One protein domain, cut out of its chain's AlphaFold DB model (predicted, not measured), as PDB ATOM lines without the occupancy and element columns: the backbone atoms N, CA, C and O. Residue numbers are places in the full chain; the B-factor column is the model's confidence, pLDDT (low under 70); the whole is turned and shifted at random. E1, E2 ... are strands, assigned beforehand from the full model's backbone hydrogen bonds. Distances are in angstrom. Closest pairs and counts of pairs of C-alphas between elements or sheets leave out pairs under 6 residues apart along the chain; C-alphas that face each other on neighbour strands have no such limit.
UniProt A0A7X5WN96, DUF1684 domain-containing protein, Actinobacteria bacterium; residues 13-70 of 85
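This is residues 13 to 70 of the 85 residues of the protein "DUF1684 domain-containing protein" of Actinobacteria bacterium (UniProt A0A7X5WN96). There is little regular structure here: a small hairpin of two short strands, E1 and E2, and a long stretch with no named element, residues 35 to 70, that reaches one end of the domain at Gly 40 and the other at Ser 59. Residues 36 to 41 stick out. The printed part has 58 residues and no named helix; E1 and then E2 make an antiparallel sheet, and the class is all strand, though named elements hold only 9 residues. The whole is only just compact, close to loose, with a radius of gyration of the C-alphas of 12.2 A, and elongated, spanning 37 by 23 by 21 A.

Begin with E1, residues 13 to 16, and its antiparallel neighbour E2, residues 30 to 34, a hairpin with 152 degrees between their directions. C-alphas 15 and 31 face each other at 4.6 A. N 14 and O 32 are within hydrogen-bond range, at 2.8 A.

Find C-alpha 13 at (33.367, 4.985, 23.218); E1 runs 9.8 A to C-alpha 16. E2 runs 13.1 A from C-alpha 30 to C-alpha 34 at (32.402, 6.416, 28.802).

The C-alphas farthest apart, of Gly 40 and Ser 59, are 38.3 A apart. The E1 to E2 link is long, and the printed part has no cut. No printed residue is under pLDDT 70.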
ATOM      1  N   PHE A  13      32.810   3.898  24.001       92.75
ATOM      2  CA  PHE A  13      33.367   4.985  23.218       92.75
ATOM      3  C   PHE A  13      32.269   5.692  22.425       92.75
ATOM      4  O   PHE A  13      31.459   5.052  21.750       92.75
ATOM      5  N   LEU A  14      32.253   7.019  22.473       95.50
ATOM      6  CA  LEU A  14      31.340   7.867  21.717       95.50
ATOM      7  C   LEU A  14      32.134   8.791  20.777       95.50
ATOM      8  O   LEU A  14      32.652   9.818  21.219       95.50
ATOM      9  N   PRO A  15      32.191   8.487  19.468       96.44
ATOM     10  CA  PRO A  15      32.649   9.436  18.471       96.44
ATOM     11  C   PRO A  15      31.491  10.356  18.092       96.44
ATOM     12  O   PRO A  15      30.423   9.878  17.703       96.44
ATOM     13  N   PHE A  16      31.686  11.669  18.160       97.31
ATOM     14  CA  PHE A  16      30.643  12.625  17.801       97.31
ATOM     15  C   PHE A  16      31.192  13.834  17.053       97.31
ATOM     16  O   PHE A  16      32.362  14.201  17.155       97.31
ATOM     17  N   ARG A  17      30.305  14.468  16.293       96.94
ATOM     18  CA  ARG A  17      30.536  15.770  15.672       96.94
ATOM     19  C   ARG A  17      29.417  16.697  16.114       96.94
ATOM     20  O   ARG A  17      28.283  16.248  16.255       96.94
ATOM     21  N   ASP A  18      29.713  17.967  16.334       97.38
ATOM     22  CA  ASP A  18      28.716  18.936  16.787       97.38
ATOM     23  C   ASP A  18      28.811  20.258  16.011       97.38
ATOM     24  O   ASP A  18      29.684  20.426  15.155       97.38
ATOM     25  N   ALA A  19      27.913  21.207  16.279       97.06
ATOM     26  CA  ALA A  19      27.876  22.470  15.533       97.06
ATOM     27  C   ALA A  19      29.128  23.353  15.736       97.06
ATOM     28  O   ALA A  19      29.324  24.310  14.989       97.06
ATOM     29  N   THR A  20      29.988  23.040  16.712       96.44
ATOM     30  CA  THR A  20      31.286  23.707  16.914       96.44
ATOM     31  C   THR A  20      32.423  23.121  16.067       96.44
ATOM     32  O   THR A  20      33.473  23.756  15.925       96.44
ATOM     33  N   SER A  21      32.247  21.930  15.482       94.88
ATOM     34  CA  SER A  21      33.314  21.217  14.773       94.88
ATOM     35  C   SER A  21      33.753  21.959  13.507       94.88
ATOM     36  O   SER A  21      32.961  22.192  12.592       94.88
ATOM     37  N   GLY A  22      35.039  22.313  13.446       91.44
ATOM     38  CA  GLY A  22      35.668  23.058  12.349       91.44
ATOM     39  C   GLY A  22      35.718  24.573  12.566       91.44
ATOM     40  O   GLY A  22      36.395  25.268  11.812       91.44
ATOM     41  N   SER A  23      35.047  25.089  13.600       91.81
ATOM     42  CA  SER A  23      35.047  26.518  13.945       91.81
ATOM     43  C   SER A  23      35.626  26.801  15.331       91.81
ATOM     44  O   SER A  23      36.430  27.725  15.453       91.81
ATOM     45  N   GLU A  24      35.279  26.003  16.342       92.25
ATOM     46  CA  GLU A  24      35.786  26.118  17.721       92.25
ATOM     47  C   GLU A  24      36.510  24.822  18.165       92.25
ATOM     48  O   GLU A  24      37.508  24.881  18.884       92.25
ATOM     49  N   SER A  25      36.056  23.651  17.694       93.50
ATOM     50  CA  SER A  25      36.626  22.321  17.991       93.50
ATOM     51  C   SER A  25      37.110  21.590  16.725       93.50
ATOM     52  O   SER A  25      36.933  22.092  15.607       93.50
ATOM     53  N   TYR A  26      37.791  20.443  16.882       92.50
ATOM     54  CA  TYR A  26      38.421  19.733  15.761       92.50
ATOM     55  C   TYR A  26      37.404  19.374  14.667       92.50
ATOM     56  O   TYR A  26      36.285  18.939  14.939       92.50
ATOM     57  N   GLY A  27      37.787  19.593  13.404       92.06
ATOM     58  CA  GLY A  27      36.866  19.571  12.262       92.06
ATOM     59  C   GLY A  27      36.163  18.235  12.041       92.06
ATOM     60  O   GLY A  27      34.965  18.210  11.743       92.06
ATOM     61  N   ALA A  28      36.897  17.137  12.223       92.06
ATOM     62  CA  ALA A  28      36.370  15.789  12.035       92.06
ATOM     63  C   ALA A  28      35.486  15.315  13.203       92.06
ATOM     64  O   ALA A  28      34.772  14.329  13.046       92.06
ATOM     65  N   GLY A  29      35.493  16.020  14.338       95.00
ATOM     66  CA  GLY A  29      34.752  15.659  15.544       95.00
ATOM     67  C   GLY A  29      35.658  15.319  16.724       95.00
ATOM     68  O   GLY A  29      36.879  15.446  16.653       95.00
ATOM     69  N   ARG A  30      35.043  14.912  17.828       96.81
ATOM     70  CA  ARG A  30      35.699  14.615  19.104       96.81
ATOM     71  C   ARG A  30      35.223  13.287  19.650       96.81
ATOM     72  O   ARG A  30      34.189  12.757  19.235       96.81
ATOM     73  N   PHE A  31      36.002  12.765  20.579       96.00
ATOM     74  CA  PHE A  31      35.786  11.479  21.210       96.00
ATOM     75  C   PHE A  31      35.469  11.660  22.688       96.00
ATOM     76  O   PHE A  31      35.892  12.634  23.309       96.00
ATOM     77  N   LEU A  32      34.701  10.724  23.232       96.00
ATOM     78  CA  LEU A  32      34.430  10.618  24.655       96.00
ATOM     79  C   LEU A  32      34.481   9.143  25.043       96.00
ATOM     80  O   LEU A  32      33.719   8.335  24.505       96.00
ATOM     81  N   ASP A  33      35.358   8.816  25.982       94.62
ATOM     82  CA  ASP A  33      35.342   7.516  26.638       94.62
ATOM     83  C   ASP A  33      34.317   7.554  27.769       94.62
ATOM     84  O   ASP A  33      34.206   8.537  28.505       94.62
ATOM     85  N   ILE A  34      33.503   6.508  27.852       91.81
ATOM     86  CA  ILE A  34      32.402   6.416  28.802       91.81
ATOM     87  C   ILE A  34      32.772   5.375  29.844       91.81
ATOM     88  O   ILE A  34      32.837   4.176  29.561       91.81
ATOM     89  N   ASP A  35      32.971   5.864  31.062       82.50
ATOM     90  CA  ASP A  35      33.224   5.027  32.218       82.50
ATOM     91  C   ASP A  35      31.919   4.458  32.780       82.50
ATOM     92  O   ASP A  35      30.932   5.166  32.991       82.50
ATOM     93  N   GLY A  36      31.956   3.166  33.098       76.75
ATOM     94  CA  GLY A  36      30.937   2.505  33.898       76.75
ATOM     95  C   GLY A  36      29.946   1.613  33.135       76.75
ATOM     96  O   GLY A  36      30.012   1.460  31.913       76.75
ATOM     97  N   PRO A  37      29.056   0.948  33.890       75.56
ATOM     98  CA  PRO A  37      28.006   0.084  33.355       75.56
ATOM     99  C   PRO A  37      26.999   0.844  32.469       75.56
ATOM    100  O   PRO A  37      26.605   1.961  32.800       75.56
ATOM    101  N   LEU A  38      26.532   0.222  31.375       83.12
ATOM    102  CA  LEU A  38      25.456   0.759  30.512       83.12
ATOM    103  C   LEU A  38      24.067   0.178  30.846       83.12
ATOM    104  O   LEU A  38      23.116   0.313  30.080       83.12
ATOM    105  N   ASP A  39      23.931  -0.480  31.991       82.62
ATOM    106  CA  ASP A  39      22.725  -1.145  32.498       82.62
ATOM    107  C   ASP A  39      21.741  -0.166  33.173       82.62
ATOM    108  O   ASP A  39      21.057  -0.480  34.146       82.62
ATOM    109  N   GLY A  40      21.633   1.046  32.624       85.12
ATOM    110  CA  GLY A  40      20.755   2.099  33.118       85.12
ATOM    111  C   GLY A  40      21.000   3.449  32.439       85.12
ATOM    112  O   GLY A  40      21.619   3.511  31.377       85.12
ATOM    113  N   PRO A  41      20.500   4.550  33.023       87.56
ATOM    114  CA  PRO A  41      20.817   5.894  32.558       87.56
ATOM    115  C   PRO A  41      22.325   6.153  32.612       87.56
ATOM    116  O   PRO A  41      22.949   6.011  33.660       87.56
ATOM    117  N   VAL A  42      22.888   6.577  31.484       87.88
ATOM    118  CA  VAL A  42      24.315   6.884  31.344       87.88
ATOM    119  C   VAL A  42      24.493   8.394  31.372       87.88
ATOM    120  O   VAL A  42      23.792   9.121  30.664       87.88
ATOM    121  N   THR A  43      25.434   8.871  32.182       89.75
ATOM    122  CA  THR A  43      25.816  10.286  32.172       89.75
ATOM    123  C   THR A  43      26.850  10.514  31.081       89.75
ATOM    124  O   THR A  43      27.896   9.877  31.071       89.75
ATOM    125  N   ILE A  44      26.552  11.440  30.173       91.81
ATOM    126  CA  ILE A  44      27.474  11.877  29.125       91.81
ATOM    127  C   ILE A  44      28.044  13.229  29.538       91.81
ATOM    128  O   ILE A  44      27.355  14.248  29.449       91.81
ATOM    129  N   ASP A  45      29.292  13.234  30.006       94.25
ATOM    130  CA  ASP A  45      30.000  14.459  30.368       94.25
ATOM    131  C   ASP A  45      30.875  14.949  29.210       94.25
ATOM    132  O   ASP A  45      32.026  14.548  29.041       94.25
ATOM    133  N   PHE A  46      30.332  15.865  28.409       96.12
ATOM    134  CA  PHE A  46      31.066  16.465  27.295       96.12
ATOM    135  C   PHE A  46      32.268  17.321  27.726       96.12
ATOM    136  O   PHE A  46      33.071  17.679  26.866       96.12
ATOM    137  N   ASN A  47      32.445  17.641  29.016       96.88
ATOM    138  CA  ASN A  47      33.664  18.311  29.486       96.88
ATOM    139  C   ASN A  47      34.907  17.428  29.348       96.88
ATOM    140  O   ASN A  47      36.014  17.955  29.290       96.88
ATOM    141  N   LEU A  48      34.723  16.110  29.264       96.31
ATOM    142  CA  LEU A  48      35.796  15.137  29.077       96.31
ATOM    143  C   LEU A  48      36.045  14.805  27.598       96.31
ATOM    144  O   LEU A  48      36.885  13.963  27.293       96.31
ATOM    145  N   ALA A  49      35.327  15.446  26.670       97.12
ATOM    146  CA  ALA A  49      35.523  15.202  25.248       97.12
ATOM    147  C   ALA A  49      36.907  15.690  24.794       97.12
ATOM    148  O   ALA A  49      37.297  16.821  25.097       97.12
ATOM    149  N   TYR A  50      37.610  14.867  24.021       95.62
ATOM    150  CA  TYR A  50      38.977  15.123  23.575       95.62
ATOM    151  C   TYR A  50      39.119  15.008  22.053       95.62
ATOM    152  O   TYR A  50      38.306  14.379  21.362       95.62
ATOM    153  N   ASN A  51      40.151  15.650  21.516       94.44
ATOM    154  CA  ASN A  51      40.506  15.568  20.110       94.44
ATOM    155  C   ASN A  51      41.246  14.249  19.836       94.44
ATOM    156  O   ASN A  51      42.128  13.852  20.600       94.44
ATOM    157  N   PRO A  52      40.945  13.569  18.723       92.88
ATOM    158  CA  PRO A  52      41.663  12.358  18.361       92.88
ATOM    159  C   PRO A  52      43.111  12.670  17.945       92.88
ATOM    160  O   PRO A  52      43.399  13.777  17.501       92.88
ATOM    161  N   TYR A  53      44.021  11.690  18.006       90.62
ATOM    162  CA  TYR A  53      45.450  11.919  17.724       90.62
ATOM    163  C   TYR A  53      45.745  12.540  16.350       90.62
ATOM    164  O   TYR A  53      46.655  13.359  16.243       90.62
ATOM    165  N   CYS A  54      44.950  12.234  15.318       89.44
ATOM    166  CA  CYS A  54      45.103  12.868  14.002       89.44
ATOM    167  C   CYS A  54      44.852  14.380  13.996       89.44
ATOM    168  O   CYS A  54      45.191  15.044  13.023       89.44
ATOM    169  N   ALA A  55      44.257  14.940  15.054       89.69
ATOM    170  CA  ALA A  55      44.166  16.385  15.225       89.69
ATOM    171  C   ALA A  55      45.540  17.034  15.459       89.69
ATOM    172  O   ALA A  55      45.684  18.237  15.250       89.69
ATOM    173  N   TYR A  56      46.531  16.248  15.887       88.06
ATOM    174  CA  TYR A  56      47.886  16.693  16.207       88.06
ATOM    175  C   TYR A  56      48.934  16.182  15.217       88.06
ATOM    176  O   TYR A  56      49.946  16.849  15.010       88.06
ATOM    177  N   ASP A  57      48.701  15.018  14.610       87.94
ATOM    178  CA  ASP A  57      49.637  14.383  13.686       87.94
ATOM    179  C   ASP A  57      48.885  13.658  12.558       87.94
ATOM    180  O   ASP A  57      48.222  12.641  12.769       87.94
ATOM    181  N   GLU A  58      49.013  14.180  11.336       85.56
ATOM    182  CA  GLU A  58      48.339  13.672  10.134       85.56
ATOM    183  C   GLU A  58      48.734  12.235   9.754       85.56
ATOM    184  O   GLU A  58      48.047  11.600   8.953       85.56
ATOM    185  N   SER A  59      49.818  11.689  10.319       90.12
ATOM    186  CA  SER A  59      50.214  10.295  10.091       90.12
ATOM    187  C   SER A  59      49.273   9.282  10.758       90.12
ATOM    188  O   SER A  59      49.243   8.112  10.361       90.12
ATOM    189  N   TYR A  60      48.463   9.712  11.730       88.19
ATOM    190  CA  TYR A  60      47.482   8.862  12.399       88.19
ATOM    191  C   TYR A  60      46.168   8.788  11.614       88.19
ATOM    192  O   TYR A  60      45.567   9.793  11.245       88.19
ATOM    193  N   SER A  61      45.655   7.570  11.422       86.62
ATOM    194  CA  SER A  61      44.328   7.349  10.836       86.62
ATOM    195  C   SER A  61      43.242   7.425  11.908       86.62
ATOM    196  O   SER A  61      43.239   6.625  12.842       86.62
ATOM    197  N   CYS A  62      42.297   8.354  11.762       83.62
ATOM    198  CA  CYS A  62      41.186   8.511  12.700       83.62
ATOM    199  C   CYS A  62      39.871   7.920  12.194       83.62
ATOM    200  O   CYS A  62      39.521   8.127  11.029       83.62
ATOM    201  N   PRO A  63      39.083   7.278  13.075       83.00
ATOM    202  CA  PRO A  63      37.704   6.954  12.760       83.00
ATOM    203  C   PRO A  63      36.877   8.241  12.680       83.00
ATOM    204  O   PRO A  63      36.922   9.088  13.574       83.00
ATOM    205  N   LEU A  64      36.113   8.386  11.599       90.94
ATOM    206  CA  LEU A  64      35.156   9.480  11.461       90.94
ATOM    207  C   LEU A  64      33.879   9.153  12.250       90.94
ATOM    208  O   LEU A  64      33.374   8.032  12.129       90.94
ATOM    209  N   PRO A  65      33.317  10.109  13.016       94.38
ATOM    210  CA  PRO A  65      32.011   9.933  13.634       94.38
ATOM    211  C   PRO A  65      30.938   9.630  12.580       94.38
ATOM    212  O   PRO A  65      30.868  10.342  11.568       94.38
ATOM    213  N   PRO A  66      30.083   8.618  12.802       94.75
ATOM    214  CA  PRO A  66      29.002   8.288  11.880       94.75
ATOM    215  C   PRO A  66      27.981   9.433  11.824       94.75
ATOM    216  O   PRO A  66      27.858  10.213  12.774       94.75
ATOM    217  N   ALA A  67      27.224   9.524  10.730       95.19
ATOM    218  CA  ALA A  67      26.281  10.622  10.516       95.19
ATOM    219  C   ALA A  67      25.201  10.707  11.610       95.19
ATOM    220  O   ALA A  67      24.757  11.803  11.945       95.19
ATOM    221  N   GLU A  68      24.808   9.582  12.217       95.69
ATOM    222  CA  GLU A  68      23.822   9.576  13.304       95.69
ATOM    223  C   GLU A  68      24.344  10.261  14.580       95.69
ATOM    224  O   GLU A  68      23.548  10.740  15.385       95.69
ATOM    225  N   ASN A  69      25.669  10.372  14.738       97.31
ATOM    226  CA  ASN A  69      26.318  11.070  15.850       97.31
ATOM    227  C   ASN A  69      26.682  12.527  15.504       97.31
ATOM    228  O   ASN A  69      27.519  13.135  16.177       97.31
ATOM    229  N   TRP A  70      26.089  13.096  14.449       97.19
ATOM    230  CA  TRP A  70      26.277  14.499  14.076       97.19
ATOM    231  C   TRP A  70      25.185  15.367  14.694       97.19
ATOM    232  O   TRP A  70      24.053  15.477  14.215       97.19
TER     233      TRP A  70